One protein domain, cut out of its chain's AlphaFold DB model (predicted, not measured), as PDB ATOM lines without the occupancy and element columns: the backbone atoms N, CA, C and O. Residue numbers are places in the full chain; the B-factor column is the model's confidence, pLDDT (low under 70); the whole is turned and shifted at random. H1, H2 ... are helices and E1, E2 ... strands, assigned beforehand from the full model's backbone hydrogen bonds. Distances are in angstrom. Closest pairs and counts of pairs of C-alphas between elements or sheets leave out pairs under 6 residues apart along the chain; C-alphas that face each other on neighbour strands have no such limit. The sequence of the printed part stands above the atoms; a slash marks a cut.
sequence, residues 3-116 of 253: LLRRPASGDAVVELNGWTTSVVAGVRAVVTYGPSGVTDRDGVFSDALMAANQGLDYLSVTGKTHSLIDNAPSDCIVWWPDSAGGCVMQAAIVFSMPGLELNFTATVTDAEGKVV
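What this domain is: This is residues 3 to 116 of the 253 residues of an uncharacterized protein of Mycolicibacterium rhodesiae JS60 (UniProt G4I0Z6). A small sheet of three strands, E1, E2 and E3, has one long helix, H1, crossing one of its faces, and the separate hairpin E4 and E5 sits beyond the E3 edge, where the first part of H1 reaches E4. After E5 comes a long stretch without named elements, residues 93 to 116, of which residues 96 to 105 stick out from the body. The 114 printed residues hold E1, E2, E3, H1, E4 and E5 in that order, a mixed class of helices and strands with only 48 residues in named elements, under half. The first sheet has the order E1, E2, E3 and the second E4, E5, both antiparallel. The whole is flat, spanning 46 by 42 by 22 A, and only just compact, close to loose, with a radius of gyration of the C-alphas of 15.8 A.

Where its parts are: Find C-alpha 12 at (191.982, 198.583, 143.968), where E1 begins; it runs over residues 12 to 16. E2 follows in residues 19 to 23, and E3 in residues 29 to 33. Next look at C-alpha 41 at (191.852, 172.710, 150.391); from there H1, residues 41 to 61, runs 30.2 A to C-alpha 61. E4, residues 76 to 81, is 17.1 A long, and E5, residues 87 to 92, is 16.6 A long, ending at C-alpha 92 at (190.212, 179.251, 159.370).

How they stand to each other: Begin with E1, E2 and E3, a meander, each strand the antiparallel neighbour of the one before. In the hairpin of E1 and E2, N 14 and O 21 are within hydrogen-bond range at 2.9 A; in that of E2 and E3, N 22 and O 31 are at 2.8 A. H1 is on this sheet at a height of 7.2 A, in two layers, helix over sheet; it lies over E1, E2 and E3 and runs across the strands, at 68 degrees to E3 on the local plane. Its closest C-alphas to E2 are those of Gly 55 and Thr 21, 5.4 A apart. Every O i to N i+4 pair of H1 is within hydrogen-bond range. Toward E4, the closest C-alphas are those of Phe 45 and Val 78, 6.2 A apart. E3 and E4 are near each other, while E3 and E5 are apart. In the hairpin of E4 and E5, N 78 and O 90 are 2.9 A apart.

The domain as a whole: The farthest C-alphas, those of Val 61 and Glu 112, are 47.2 A apart. The printed part has no cut. The link from H1 to E4, 14 residues, is long. Residues 96 to 105 stand free. Mean pLDDT of the printed part is 73.8; among the residues under 70 are 71 to 74 and 91 to 116.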
ATOM      1  N   LEU A   3     193.065 187.914 155.490       86.69
ATOM      2  CA  LEU A   3     193.108 189.137 156.283       86.69
ATOM      3  C   LEU A   3     194.356 189.956 155.973       86.69
ATOM      4  O   LEU A   3     195.433 189.424 155.727       86.69
ATOM      5  N   LEU A   4     194.205 191.274 156.015       82.25
ATOM      6  CA  LEU A   4     195.309 192.214 155.924       82.25
ATOM      7  C   LEU A   4     195.758 192.644 157.324       82.25
ATOM      8  O   LEU A   4     194.947 192.859 158.237       82.25
ATOM      9  N   ARG A   5     197.066 192.867 157.482       82.69
ATOM     10  CA  ARG A   5     197.665 193.341 158.740       82.69
ATOM     11  C   ARG A   5     197.113 194.705 159.152       82.69
ATOM     12  O   ARG A   5     196.944 194.980 160.335       82.69
ATOM     13  N   ARG A   6     196.820 195.559 158.171       82.81
ATOM     14  CA  ARG A   6     196.161 196.858 158.340       82.81
ATOM     15  C   ARG A   6     195.067 197.020 157.284       82.81
ATOM     16  O   ARG A   6     195.152 196.358 156.251       82.81
ATOM     17  N   PRO A   7     194.063 197.880 157.524       85.44
ATOM     18  CA  PRO A   7     193.082 198.219 156.501       85.44
ATOM     19  C   PRO A   7     193.756 198.719 155.216       85.44
ATOM     20  O   PRO A   7     194.772 199.415 155.300       85.44
ATOM     21  N   ALA A   8     193.209 198.382 154.047       84.81
ATOM     22  CA  ALA A   8     193.693 198.947 152.790       84.81
ATOM     23  C   ALA A   8     193.439 200.464 152.746       84.81
ATOM     24  O   ALA A   8     192.427 200.953 153.251       84.81
ATOM     25  N   SER A   9     194.372 201.215 152.159       84.12
ATOM     26  CA  SER A   9     194.303 202.681 152.092       84.12
ATOM     27  C   SER A   9     193.397 203.204 150.977       84.12
ATOM     28  O   SER A   9     193.042 204.379 150.990       84.12
ATOM     29  N   GLY A  10     193.041 202.356 150.013       81.69
ATOM     30  CA  GLY A  10     192.228 202.705 148.854       81.69
ATOM     31  C   GLY A  10     191.639 201.463 148.194       81.69
ATOM     32  O   GLY A  10     192.095 200.345 148.449       81.69
ATOM     33  N   ASP A  11     190.633 201.676 147.349       87.44
ATOM     34  CA  ASP A  11     190.042 200.624 146.525       87.44
ATOM     35  C   ASP A  11     190.969 200.299 145.357       87.44
ATOM     36  O   ASP A  11     191.478 201.196 144.676       87.44
ATOM     37  N   ALA A  12     191.185 199.012 145.104       87.06
ATOM     38  CA  ALA A  12     191.982 198.583 143.968       87.06
ATOM     39  C   ALA A  12     191.614 197.171 143.518       87.06
ATOM     40  O   ALA A  12     191.302 196.305 144.335       87.06
ATOM     41  N   VAL A  13     191.703 196.943 142.209       92.19
ATOM     42  CA  VAL A  13     191.533 195.636 141.575       92.19
ATOM     43  C   VAL A  13     192.599 195.450 140.504       92.19
ATOM     44  O   VAL A  13     192.993 196.410 139.838       92.19
ATOM     45  N   VAL A  14     193.073 194.220 140.348       88.19
ATOM     46  CA  VAL A  14     193.970 193.829 139.264       88.19
ATOM     47  C   VAL A  14     193.631 192.420 138.791       88.19
ATOM     48  O   VAL A  14     193.317 191.550 139.602       88.19
ATOM     49  N   GLU A  15     193.723 192.201 137.482       93.69
ATOM     50  CA  GLU A  15     193.676 190.876 136.868       93.69
ATOM     51  C   GLU A  15     195.080 190.483 136.400       93.69
ATOM     52  O   GLU A  15     195.680 191.175 135.577       93.69
ATOM     53  N   LEU A  16     195.620 189.385 136.933       80.38
ATOM     54  CA  LEU A  16     196.935 188.848 136.577       80.38
ATOM     55  C   LEU A  16     196.840 187.332 136.426       80.38
ATOM     56  O   LEU A  16     196.337 186.646 137.309       80.38
ATOM     57  N   ASN A  17     197.348 186.797 135.314       83.12
ATOM     58  CA  ASN A  17     197.418 185.351 135.060       83.12
ATOM     59  C   ASN A  17     196.064 184.617 135.206       83.12
ATOM     60  O   ASN A  17     196.017 183.475 135.655       83.12
ATOM     61  N   GLY A  18     194.956 185.278 134.854       83.06
ATOM     62  CA  GLY A  18     193.599 184.729 134.985       83.06
ATOM     63  C   GLY A  18     192.991 184.832 136.389       83.06
ATOM     64  O   GLY A  18     191.844 184.436 136.575       83.06
ATOM     65  N   TRP A  19     193.717 185.387 137.361       90.31
ATOM     66  CA  TRP A  19     193.229 185.650 138.713       90.31
ATOM     67  C   TRP A  19     192.887 187.124 138.892       90.31
ATOM     68  O   TRP A  19     193.649 188.002 138.492       90.31
ATOM     69  N   THR A  20     191.758 187.394 139.538       92.56
ATOM     70  CA  THR A  20     191.362 188.736 139.973       92.56
ATOM     71  C   THR A  20     191.707 188.902 141.442       92.56
ATOM     72  O   THR A  20     191.270 188.095 142.257       92.56
ATOM     73  N   THR A  21     192.432 189.961 141.800       90.88
ATOM     74  CA  THR A  21     192.748 190.323 143.190       90.88
ATOM     75  C   THR A  21     192.229 191.724 143.491       90.88
ATOM     76  O   THR A  21     192.492 192.660 142.737       90.88
ATOM     77  N   SER A  22     191.501 191.878 144.597       92.69
ATOM     78  CA  SER A  22     190.841 193.127 144.987       92.69
ATOM     79  C   SER A  22     190.975 193.446 146.478       92.69
ATOM     80  O   SER A  22     191.013 192.552 147.330       92.69
ATOM     81  N   VAL A  23     191.027 194.744 146.782       85.62
ATOM     82  CA  VAL A  23     190.984 195.321 148.133       85.62
ATOM     83  C   VAL A  23     190.006 196.495 148.172       85.62
ATOM     84  O   VAL A  23     189.785 197.156 147.157       85.62
ATOM     85  N   VAL A  24     189.452 196.765 149.356       89.94
ATOM     86  CA  VAL A  24     188.515 197.870 149.605       89.94
ATOM     87  C   VAL A  24     189.062 198.765 150.715       89.94
ATOM     88  O   VAL A  24     189.534 198.271 151.745       89.94
ATOM     89  N   ALA A  25     188.993 200.079 150.520       86.69
ATOM     90  CA  ALA A  25     189.453 201.085 151.462       86.69
ATOM     91  C   ALA A  25     188.818 200.886 152.848       86.69
ATOM     92  O   ALA A  25     187.616 200.664 152.986       86.69
ATOM     93  N   GLY A  26     189.633 200.955 153.901       82.62
ATOM     94  CA  GLY A  26     189.171 200.774 155.280       82.62
ATOM     95  C   GLY A  26     188.872 199.322 155.678       82.62
ATOM     96  O   GLY A  26     188.637 199.059 156.858       82.62
ATOM     97  N   VAL A  27     188.963 198.359 154.755       86.69
ATOM     98  CA  VAL A  27     188.719 196.938 155.029       86.69
ATOM     99  C   VAL A  27     190.039 196.189 155.223       86.69
ATOM    100  O   VAL A  27     191.019 196.393 154.506       86.69
ATOM    101  N   ARG A  28     190.077 195.286 156.211       89.56
ATOM    102  CA  ARG A  28     191.231 194.419 156.514       89.56
ATOM    103  C   ARG A  28     191.189 193.094 155.753       89.56
ATOM    104  O   ARG A  28     191.479 192.052 156.331       89.56
ATOM    105  N   ALA A  29     190.822 193.110 154.479       89.19
ATOM    106  CA  ALA A  29     190.731 191.892 153.688       89.19
ATOM    107  C   ALA A  29     191.204 192.119 152.256       89.19
ATOM    108  O   ALA A  29     191.011 193.192 151.684       89.19
ATOM    109  N   VAL A  30     191.794 191.072 151.687       89.38
ATOM    110  CA  VAL A  30     192.026 190.929 150.254       89.38
ATOM    111  C   VAL A  30     191.239 189.724 149.756       89.38
ATOM    112  O   VAL A  30     191.257 188.639 150.355       89.38
ATOM    113  N   VAL A  31     190.527 189.917 148.654       93.00
ATOM    114  CA  VAL A  31     189.799 188.853 147.969       93.00
ATOM    115  C   VAL A  31     190.512 188.575 146.664       93.00
ATOM    116  O   VAL A  31     190.769 189.489 145.885       93.00
ATOM    117  N   THR A  32     190.821 187.305 146.431       91.00
ATOM    118  CA  THR A  32     191.288 186.836 145.133       91.00
ATOM    119  C   THR A  32     190.459 185.640 144.702       91.00
ATOM    120  O   THR A  32     190.037 184.850 145.554       91.00
ATOM    121  N   TYR A  33     190.190 185.542 143.407       90.88
ATOM    122  CA  TYR A  33     189.502 184.419 142.787       90.88
ATOM    123  C   TYR A  33     189.980 184.256 141.345       90.88
ATOM    124  O   TYR A  33     190.361 185.221 140.683       90.88
ATOM    125  N   GLY A  34     189.961 183.025 140.855       87.31
ATOM    126  CA  GLY A  34     190.461 182.678 139.535       87.31
ATOM    127  C   GLY A  34     190.346 181.177 139.289       87.31
ATOM    128  O   GLY A  34     189.893 180.440 140.172       87.31
ATOM    129  N   PRO A  35     190.708 180.714 138.086       81.38
ATOM    130  CA  PRO A  35     190.673 179.304 137.758       81.38
ATOM    131  C   PRO A  35     191.758 178.564 138.545       81.38
ATOM    132  O   PRO A  35     192.935 178.922 138.493       81.38
ATOM    133  N   SER A  36     191.360 177.501 139.238       78.44
ATOM    134  CA  SER A  36     192.272 176.557 139.879       78.44
ATOM    135  C   SER A  36     191.900 175.143 139.440       78.44
ATOM    136  O   SER A  36     190.720 174.797 139.370       78.44
ATOM    137  N   GLY A  37     192.907 174.349 139.069       77.38
ATOM    138  CA  GLY A  37     192.732 172.956 138.644       77.38
ATOM    139  C   GLY A  37     192.710 171.959 139.805       77.38
ATOM    140  O   GLY A  37     192.528 170.766 139.573       77.38
ATOM    141  N   VAL A  38     192.922 172.433 141.034       78.69
ATOM    142  CA  VAL A  38     192.953 171.617 142.250       78.69
ATOM    143  C   VAL A  38     191.617 171.689 142.984       78.69
ATOM    144  O   VAL A  38     190.958 172.725 143.028       78.69
ATOM    145  N   THR A  39     191.205 170.555 143.548       77.88
ATOM    146  CA  THR A  39     189.898 170.371 144.208       77.88
ATOM    147  C   THR A  39     190.033 170.041 145.694       77.88
ATOM    148  O   THR A  39     189.073 169.601 146.329       77.88
ATOM    149  N   ASP A  40     191.230 170.205 146.251       78.25
ATOM    150  CA  ASP A  40     191.521 170.043 147.668       78.25
ATOM    151  C   ASP A  40     191.879 171.388 148.310       78.25
ATOM    152  O   ASP A  40     192.355 172.321 147.659       78.25
ATOM    153  N   ARG A  41     191.644 171.483 149.620       80.50
ATOM    154  CA  ARG A  41     191.852 172.710 150.391       80.50
ATOM    155  C   ARG A  41     193.269 173.258 150.238       80.50
ATOM    156  O   ARG A  41     193.423 174.461 150.043       80.50
ATOM    157  N   ASP A  42     194.279 172.417 150.428       78.56
ATOM    158  CA  ASP A  42     195.663 172.875 150.556       78.56
ATOM    159  C   ASP A  42     196.173 173.407 149.214       78.56
ATOM    160  O   ASP A  42     196.803 174.469 149.173       78.56
ATOM    161  N   GLY A  43     195.802 172.738 148.118       80.25
ATOM    162  CA  GLY A  43     196.030 173.212 146.760       80.25
ATOM    163  C   GLY A  43     195.362 174.563 146.495       80.25
ATOM    164  O   GLY A  43     196.041 175.524 146.132       80.25
ATOM    165  N   VAL A  44     194.051 174.679 146.738       85.69
ATOM    166  CA  VAL A  44     193.301 175.923 146.470       85.69
ATOM    167  C   VAL A  44     193.798 177.072 147.352       85.69
ATOM    168  O   VAL A  44     193.923 178.206 146.888       85.69
ATOM    169  N   PHE A  45     194.117 176.797 148.621       86.88
ATOM    170  CA  PHE A  45     194.725 177.772 149.527       86.88
ATOM    171  C   PHE A  45     196.061 178.274 148.976       86.88
ATOM    172  O   PHE A  45     196.295 179.483 148.971       86.88
ATOM    173  N   SER A  46     196.925 177.366 148.515       84.25
ATOM    174  CA  SER A  46     198.238 177.707 147.968       84.25
ATOM    175  C   SER A  46     198.116 178.566 146.705       84.25
ATOM    176  O   SER A  46     198.736 179.630 146.632       84.25
ATOM    177  N   ASP A  47     197.271 178.157 145.754       87.38
ATOM    178  CA  ASP A  47     197.026 178.890 144.505       87.38
ATOM    179  C   ASP A  47     196.477 180.294 144.779       87.38
ATOM    180  O   ASP A  47     197.016 181.295 144.297       87.38
ATOM    181  N   ALA A  48     195.448 180.385 145.628       89.75
ATOM    182  CA  ALA A  48     194.846 181.658 145.992       89.75
ATOM    183  C   ALA A  48     195.825 182.545 146.778       89.75
ATOM    184  O   ALA A  48     195.880 183.752 146.555       89.75
ATOM    185  N   LEU A  49     196.630 181.994 147.690       90.19
ATOM    186  CA  LEU A  49     197.602 182.796 148.436       90.19
ATOM    187  C   LEU A  49     198.680 183.362 147.507       90.19
ATOM    188  O   LEU A  49     199.063 184.527 147.644       90.19
ATOM    189  N   MET A  50     199.148 182.570 146.544       88.44
ATOM    190  CA  MET A  50     200.094 183.028 145.533       88.44
ATOM    191  C   MET A  50     199.496 184.157 144.681       88.44
ATOM    192  O   MET A  50     200.116 185.215 144.562       88.44
ATOM    193  N   ALA A  51     198.278 183.980 144.163       87.81
ATOM    194  CA  ALA A  51     197.585 184.990 143.360       87.81
ATOM    195  C   ALA A  51     197.309 186.290 144.141       87.81
ATOM    196  O   ALA A  51     197.466 187.394 143.609       87.81
ATOM    197  N   ALA A  52     196.952 186.181 145.426       89.38
ATOM    198  CA  ALA A  52     196.744 187.337 146.289       89.38
ATOM    199  C   ALA A  52     198.039 188.136 146.490       89.38
ATOM    200  O   ALA A  52     198.016 189.359 146.369       89.38
ATOM    201  N   ASN A  53     199.168 187.466 146.751       89.62
ATOM    202  CA  ASN A  53     200.458 188.146 146.899       89.62
ATOM    203  C   ASN A  53     200.903 188.803 145.584       89.62
ATOM    204  O   ASN A  53     201.204 189.990 145.588       89.62
ATOM    205  N   GLN A  54     200.835 188.093 144.452       86.38
ATOM    206  CA  GLN A  54     201.194 188.657 143.141       86.38
ATOM    207  C   GLN A  54     200.338 189.879 142.772       86.38
ATOM    208  O   GLN A  54     200.852 190.876 142.263       86.38
ATOM    209  N   GLY A  55     199.033 189.827 143.062       86.12
ATOM    210  CA  GLY A  55     198.140 190.966 142.875       86.12
ATOM    211  C   GLY A  55     198.522 192.157 143.754       86.12
ATOM    212  O   GLY A  55     198.619 193.279 143.260       86.12
ATOM    213  N   LEU A  56     198.792 191.927 145.042       82.31
ATOM    214  CA  LEU A  56     199.216 192.981 145.968       82.31
ATOM    215  C   LEU A  56     200.579 193.584 145.598       82.31
ATOM    216  O   LEU A  56     200.738 194.801 145.692       82.31
ATOM    217  N   ASP A  57     201.526 192.774 145.121       80.31
ATOM    218  CA  ASP A  57     202.833 193.240 144.648       80.31
ATOM    219  C   ASP A  57     202.674 194.221 143.478       80.31
ATOM    220  O   ASP A  57     203.229 195.325 143.499       80.31
ATOM    221  N   TYR A  58     201.850 193.867 142.485       80.38
ATOM    222  CA  TYR A  58     201.568 194.737 141.343       80.38
ATOM    223  C   TYR A  58     200.846 196.024 141.760       80.38
ATOM    224  O   TYR A  58     201.213 197.123 141.331       80.38
ATOM    225  N   LEU A  59     199.837 195.911 142.627       77.56
ATOM    226  CA  LEU A  59     199.109 197.067 143.154       77.56
ATOM    227  C   LEU A  59     200.019 198.004 143.967       77.56
ATOM    228  O   LEU A  59     199.824 199.219 143.941       77.56
ATOM    229  N   SER A  60     201.038 197.464 144.637       76.88
ATOM    230  CA  SER A  60     202.037 198.238 145.376       76.88
ATOM    231  C   SER A  60     202.996 198.981 144.450       76.88
ATOM    232  O   SER A  60     203.171 200.192 144.596       76.88
ATOM    233  N   VAL A  61     203.552 198.305 143.439       66.31
ATOM    234  CA  VAL A  61     204.453 198.932 142.450       66.31
ATOM    235  C   VAL A  61     203.741 200.012 141.629       66.31
ATOM    236  O   VAL A  61     204.355 201.007 141.252       66.31
ATOM    237  N   THR A  62     202.437 199.862 141.395       71.94
ATOM    238  CA  THR A  62     201.612 200.858 140.690       71.94
ATOM    239  C   THR A  62     201.026 201.943 141.605       71.94
ATOM    240  O   THR A  62     200.261 202.791 141.141       71.94
ATOM    241  N   GLY A  63     201.381 201.942 142.897       70.56
ATOM    242  CA  GLY A  63     200.991 202.972 143.864       70.56
ATOM    243  C   GLY A  63     199.509 202.964 144.254       70.56
ATOM    244  O   GLY A  63     198.998 203.978 144.726       70.56
ATOM    245  N   LYS A  64     198.795 201.855 144.036       70.69
ATOM    246  CA  LYS A  64     197.361 201.724 144.339       70.69
ATOM    247  C   LYS A  64     197.099 201.367 145.800       70.69
ATOM    248  O   LYS A  64     196.185 201.913 146.406       70.69
ATOM    249  N   THR A  65     197.898 200.469 146.376       79.31
ATOM    250  CA  THR A  65     197.847 200.137 147.809       79.31
ATOM    251  C   THR A  65     199.156 199.499 148.278       79.31
ATOM    252  O   THR A  65     199.830 198.837 147.499       79.31
ATOM    253  N   HIS A  66     199.489 199.629 149.564       83.06
ATOM    254  CA  HIS A  66     200.644 198.972 150.199       83.06
ATOM    255  C   HIS A  66     200.187 197.999 151.297       83.06
ATOM    256  O   HIS A  66     200.593 198.078 152.459       83.06
ATOM    257  N   SER A  67     199.258 197.118 150.934       81.75
ATOM    258  CA  SER A  67     198.646 196.144 151.838       81.75
ATOM    259  C   SER A  67     199.486 194.873 151.976       81.75
ATOM    260  O   SER A  67     200.157 194.448 151.043       81.75
ATOM    261  N   LEU A  68     199.416 194.245 153.151       80.56
ATOM    262  CA  LEU A  68     200.134 193.012 153.489       80.56
ATOM    263  C   LEU A  68     199.167 192.021 154.128       80.56
ATOM    264  O   LEU A  68     198.426 192.404 155.038       80.56
ATOM    265  N   ILE A  69     199.206 190.765 153.685       83.56
ATOM    266  CA  ILE A  69     198.416 189.673 154.263       83.56
ATOM    267  C   ILE A  69     198.959 189.315 155.656       83.56
ATOM    268  O   ILE A  69     200.169 189.263 155.871       83.56
ATOM    269  N   ASP A  70     198.058 189.076 156.604       79.69
ATOM    270  CA  ASP A  70     198.350 188.683 157.978       79.69
ATOM    271  C   ASP A  70     197.964 187.223 158.204       79.69
ATOM    272  O   ASP A  70     196.848 186.822 157.894       79.69
ATOM    273  N   ASN A  71     198.905 186.436 158.724       67.94
ATOM    274  CA  ASN A  71     198.693 185.061 159.187       67.94
ATOM    275  C   ASN A  71     197.784 184.170 158.301       67.94
ATOM    276  O   ASN A  71     196.899 183.475 158.800       67.94
ATOM    277  N   ALA A  72     198.020 184.161 156.982       68.06
ATOM    278  CA  ALA A  72     197.133 183.539 155.989       68.06
ATOM    279  C   ALA A  72     196.606 182.128 156.337       68.06
ATOM    280  O   ALA A  72     195.414 181.915 156.161       68.06
ATOM    281  N   PRO A  73     197.403 181.164 156.849       64.81
ATOM    282  CA  PRO A  73     196.905 179.809 157.127       64.81
ATOM    283  C   PRO A  73     195.911 179.719 158.294       64.81
ATOM    284  O   PRO A  73     195.228 178.707 158.451       64.81
ATOM    285  N   SER A  74     195.885 180.734 159.155       61.06
ATOM    286  CA  SER A  74     195.069 180.771 160.369       61.06
ATOM    287  C   SER A  74     193.889 181.726 160.266       61.06
ATOM    288  O   SER A  74     192.957 181.561 161.041       61.06
ATOM    289  N   ASP A  75     193.931 182.680 159.330       70.88
ATOM    290  CA  ASP A  75     192.933 183.735 159.153       70.88
ATOM    291  C   ASP A  75     192.594 183.922 157.665       70.88
ATOM    292  O   ASP A  75     192.961 184.902 157.000       70.88
ATOM    293  N   CYS A  76     191.892 182.933 157.120       78.25
ATOM    294  CA  CYS A  76     191.467 182.911 155.730       78.25
ATOM    295  C   CYS A  76     190.105 182.255 155.553       78.25
ATOM    296  O   CYS A  76     189.702 181.367 156.305       78.25
ATOM    297  N   ILE A  77     189.445 182.632 154.467       83.31
ATOM    298  CA  ILE A  77     188.319 181.880 153.927       83.31
ATOM    299  C   ILE A  77     188.710 181.451 152.521       83.31
ATOM    300  O   ILE A  77     189.058 182.292 151.685       83.31
ATOM    301  N   VAL A  78     188.666 180.150 152.272       84.81
ATOM    302  CA  VAL A  78     188.948 179.544 150.971       84.81
ATOM    303  C   VAL A  78     187.712 178.781 150.535       84.81
ATOM    304  O   VAL A  78     187.062 178.144 151.360       84.81
ATOM    305  N   TRP A  79     187.370 178.853 149.255       86.25
ATOM    306  CA  TRP A  79     186.274 178.075 148.695       86.25
ATOM    307  C   TRP A  79     186.617 177.567 147.299       86.25
ATOM    308  O   TRP A  79     187.390 178.201 146.581       86.25
ATOM    309  N   TRP A  80     186.058 176.416 146.939       85.75
ATOM    310  CA  TRP A  80     186.296 175.739 145.666       85.75
ATOM    311  C   TRP A  80     185.083 174.899 145.250       85.75
ATOM    312  O   TRP A  80     184.264 174.551 146.104       85.75
ATOM    313  N   PRO A  81     184.918 174.599 143.952       78.25
ATOM    314  CA  PRO A  81     183.848 173.724 143.489       78.25
ATOM    315  C   PRO A  81     184.056 172.284 143.981       78.25
ATOM    316  O   PRO A  81     185.181 171.785 144.002       78.25
ATOM    317  N   ASP A  82     182.972 171.609 144.362       76.25
ATOM    318  CA  ASP A  82     182.994 170.177 144.657       76.25
ATOM    319  C   ASP A  82     182.775 169.334 143.388       76.25
ATOM    320  O   ASP A  82     182.338 169.818 142.341       76.25
ATOM    321  N   SER A  83     183.075 168.037 143.475       69.75
ATOM    322  CA  SER A  83     182.941 167.097 142.355       69.75
ATOM    323  C   SER A  83     181.491 166.802 141.939       69.75
ATOM    324  O   SER A  83     181.280 166.146 140.923       69.75
ATOM    325  N   ALA A  84     180.501 167.241 142.718       73.25
ATOM    326  CA  ALA A  84     179.072 167.084 142.455       73.25
ATOM    327  C   ALA A  84     178.421 168.369 141.897       73.25
ATOM    328  O   ALA A  84     177.214 168.382 141.655       73.25
ATOM    329  N   GLY A  85     179.205 169.427 141.652       67.00
ATOM    330  CA  GLY A  85     178.737 170.708 141.114       67.00
ATOM    331  C   GLY A  85     178.338 171.749 142.170       67.00
ATOM    332  O   GLY A  85     177.848 172.816 141.804       67.00
ATOM    333  N   GLY A  86     178.545 171.462 143.457       73.31
ATOM    334  CA  GLY A  86     178.405 172.404 144.567       73.31
ATOM    335  C   GLY A  86     179.704 173.162 144.873       73.31
ATOM    336  O   GLY A  86     180.636 173.194 144.068       73.31
ATOM    337  N   CYS A  87     179.774 173.812 146.037       77.12
ATOM    338  CA  CYS A  87     180.946 174.574 146.474       77.12
ATOM    339  C   CYS A  87     181.276 174.269 147.938       77.12
ATOM    340  O   CYS A  87     180.433 174.418 148.822       77.12
ATOM    341  N   VAL A  88     182.524 173.881 148.196       80.06
ATOM    342  CA  VAL A  88     183.069 173.746 149.546       80.06
ATOM    343  C   VAL A  88     183.663 175.085 149.956       80.06
ATOM    344  O   VAL A  88     184.513 175.621 149.252       80.06
ATOM    345  N   MET A  89     183.260 175.609 151.112       79.62
ATOM    346  CA  MET A  89     183.903 176.752 151.761       79.62
ATOM    347  C   MET A  89     184.497 176.310 153.097       79.62
ATOM    348  O   MET A  89     183.833 175.655 153.899       79.62
ATOM    349  N   GLN A  90     185.732 176.723 153.364       76.75
ATOM    350  CA  GLN A  90     186.391 176.525 154.642       76.75
ATOM    351  C   GLN A  90     186.942 177.845 155.178       76.75
ATOM    352  O   GLN A  90     187.710 178.540 154.512       76.75
ATOM    353  N   ALA A  91     186.565 178.163 156.415       69.69
ATOM    354  CA  ALA A  91     187.101 179.283 157.169       69.69
ATOM    355  C   ALA A  91     188.078 178.772 158.236       69.69
ATOM    356  O   ALA A  91     187.738 177.898 159.035       69.69
ATOM    357  N   ALA A  92     189.283 179.328 158.252       64.31
ATOM    358  CA  ALA A  92     190.212 179.251 159.370       64.31
ATOM    359  C   ALA A  92     190.270 180.650 159.982       64.31
ATOM    360  O   ALA A  92     190.557 181.606 159.265       64.31
ATOM    361  N   ILE A  93     189.921 180.775 161.261       54.19
ATOM    362  CA  ILE A  93     189.950 182.047 161.988       54.19
ATOM    363  C   ILE A  93     190.511 181.765 163.380       54.19
ATOM    364  O   ILE A  93     190.003 180.887 164.083       54.19
ATOM    365  N   VAL A  94     191.536 182.510 163.792       48.81
ATOM    366  CA  VAL A  94     192.124 182.425 165.130       48.81
ATOM    367  C   VAL A  94     191.928 183.762 165.843       48.81
ATOM    368  O   VAL A  94     192.545 184.767 165.513       48.81
ATOM    369  N   PHE A  95     191.085 183.776 166.876       41.75
ATOM    370  CA  PHE A  95     190.884 184.934 167.750       41.75
ATOM    371  C   PHE A  95     191.387 184.645 169.170       41.75
ATOM    372  O   PHE A  95     191.275 183.532 169.676       41.75
ATOM    373  N   SER A  96     191.933 185.663 169.837       37.28
ATOM    374  CA  SER A  96     192.234 185.662 171.278       37.28
ATOM    375  C   SER A  96     191.427 186.775 171.922       37.28
ATOM    376  O   SER A  96     191.631 187.898 171.478       37.28
ATOM    377  N   MET A  97     190.564 186.524 172.923       36.34
ATOM    378  CA  MET A  97     189.851 187.619 173.615       36.34
ATOM    379  C   MET A  97     189.363 187.358 175.040       36.34
ATOM    380  O   MET A  97     188.791 186.308 175.320       36.34
ATOM    381  N   PRO A  98     189.369 188.428 175.855       33.47
ATOM    382  CA  PRO A  98     188.207 188.891 176.596       33.47
ATOM    383  C   PRO A  98     187.609 190.153 175.934       33.47
ATOM    384  O   PRO A  98     188.308 191.151 175.764       33.47
ATOM    385  N   GLY A  99     186.312 190.126 175.592       38.28
ATOM    386  CA  GLY A  99     185.532 191.342 175.291       38.28
ATOM    387  C   GLY A  99     184.904 191.508 173.899       38.28
ATOM    388  O   GLY A  99     184.400 192.592 173.629       38.28
ATOM    389  N   LEU A 100     184.874 190.493 173.027       37.44
ATOM    390  CA  LEU A 100     184.093 190.560 171.778       37.44
ATOM    391  C   LEU A 100     182.968 189.536 171.790       37.44
ATOM    392  O   LEU A 100     183.215 188.332 171.813       37.44
ATOM    393  N   GLU A 101     181.738 190.030 171.718       36.16
ATOM    394  CA  GLU A 101     180.606 189.238 171.254       36.16
ATOM    395  C   GLU A 101     180.607 189.252 169.722       36.16
ATOM    396  O   GLU A 101     180.300 190.262 169.088       36.16
ATOM    397  N   LEU A 102     180.984 188.122 169.123       37.12
ATOM    398  CA  LEU A 102     180.720 187.840 167.715       37.12
ATOM    399  C   LEU A 102     179.499 186.942 167.620       37.12
ATOM    400  O   LEU A 102     179.550 185.778 168.013       37.12
ATOM    401  N   ASN A 103     178.435 187.466 167.021       29.84
ATOM    402  CA  ASN A 103     177.320 186.657 166.560       29.84
ATOM    403  C   ASN A 103     177.497 186.412 165.062       29.84
ATOM    404  O   ASN A 103     177.305 187.312 164.249       29.84
ATOM    405  N   PHE A 104     177.869 185.185 164.708       39.41
ATOM    406  CA  PHE A 104     177.790 184.686 163.341       39.41
ATOM    407  C   PHE A 104     176.866 183.474 163.317       39.41
ATOM    408  O   PHE A 104     177.037 182.530 164.085       39.41
ATOM    409  N   THR A 105     175.894 183.500 162.412       33.25
ATOM    410  CA  THR A 105     175.029 182.359 162.119       33.25
ATOM    411  C   THR A 105     175.255 181.982 160.666       33.25
ATOM    412  O   THR A 105     174.931 182.752 159.768       33.25
ATOM    413  N   ALA A 106     175.849 180.812 160.444       39.28
ATOM    414  CA  ALA A 106     175.988 180.224 159.121       39.28
ATOM    415  C   ALA A 106     175.174 178.929 159.085       39.28
ATOM    416  O   ALA A 106     175.474 177.975 159.803       39.28
ATOM    417  N   THR A 107     174.127 178.914 158.265       43.09
ATOM    418  CA  THR A 107     173.280 177.748 158.007       43.09
ATOM    419  C   THR A 107     173.627 177.187 156.635       43.09
ATOM    420  O   THR A 107     173.332 177.797 155.611       43.09
ATOM    421  N   VAL A 108     174.270 176.020 156.613       45.69
ATOM    422  CA  VAL A 108     174.567 175.286 155.375       45.69
ATOM    423  C   VAL A 108     173.315 174.546 154.975       45.69
ATOM    424  O   VAL A 108     172.936 173.643 155.704       45.69
ATOM    425  N   THR A 109     172.682 174.921 153.868       44.09
ATOM    426  CA  THR A 109     171.480 174.260 153.356       44.09
ATOM    427  C   THR A 109     171.810 173.357 152.169       44.09
ATOM    428  O   THR A 109     172.697 173.677 151.380       44.09
ATOM    429  N   ASP A 110     171.136 172.211 152.077       48.62
ATOM    430  CA  ASP A 110     171.142 171.348 150.897       48.62
ATOM    431  C   ASP A 110     170.438 172.032 149.709       48.62
ATOM    432  O   ASP A 110     169.946 173.159 149.820       48.62
ATOM    433  N   ALA A 111     170.422 171.372 148.549       48.62
ATOM    434  CA  ALA A 111     169.865 171.934 147.317       48.62
ATOM    435  C   ALA A 111     168.371 172.308 147.441       48.62
ATOM    436  O   ALA A 111     167.880 173.159 146.699       48.62
ATOM    437  N   GLU A 112     167.666 171.720 148.408       55.56
ATOM    438  CA  GLU A 112     166.265 171.971 148.732       55.56
ATOM    439  C   GLU A 112     166.072 172.995 149.872       55.56
ATOM    440  O   GLU A 112     164.933 173.339 150.204       55.56
ATOM    441  N   GLY A 113     167.151 173.523 150.461       53.72
ATOM    442  CA  GLY A 113     167.102 174.572 151.482       53.72
ATOM    443  C   GLY A 113     167.133 174.079 152.939       53.72
ATOM    444  O   GLY A 113     166.764 174.842 153.836       53.72
ATOM    445  N   LYS A 114     167.555 172.839 153.225       58.09
ATOM    446  CA  LYS A 114     167.541 172.234 154.574       58.09
ATOM    447  C   LYS A 114     168.944 172.042 155.165       58.09
ATOM    448  O   LYS A 114     169.876 171.662 154.476       58.09
ATOM    449  N   VAL A 115     169.121 172.319 156.460       65.06
ATOM    450  CA  VAL A 115     170.461 172.497 157.056       65.06
ATOM    451  C   VAL A 115     171.237 171.181 157.299       65.06
ATOM    452  O   VAL A 115     170.674 170.269 157.903       65.06
ATOM    453  N   VAL A 116     172.532 171.100 156.924       48.50
ATOM    454  CA  VAL A 116     173.405 169.895 157.035       48.50
ATOM    455  C   VAL A 116     174.690 170.146 157.870       48.50
ATOM    456  O   VAL A 116     175.338 171.176 157.678       48.50
TER     457      VAL A 116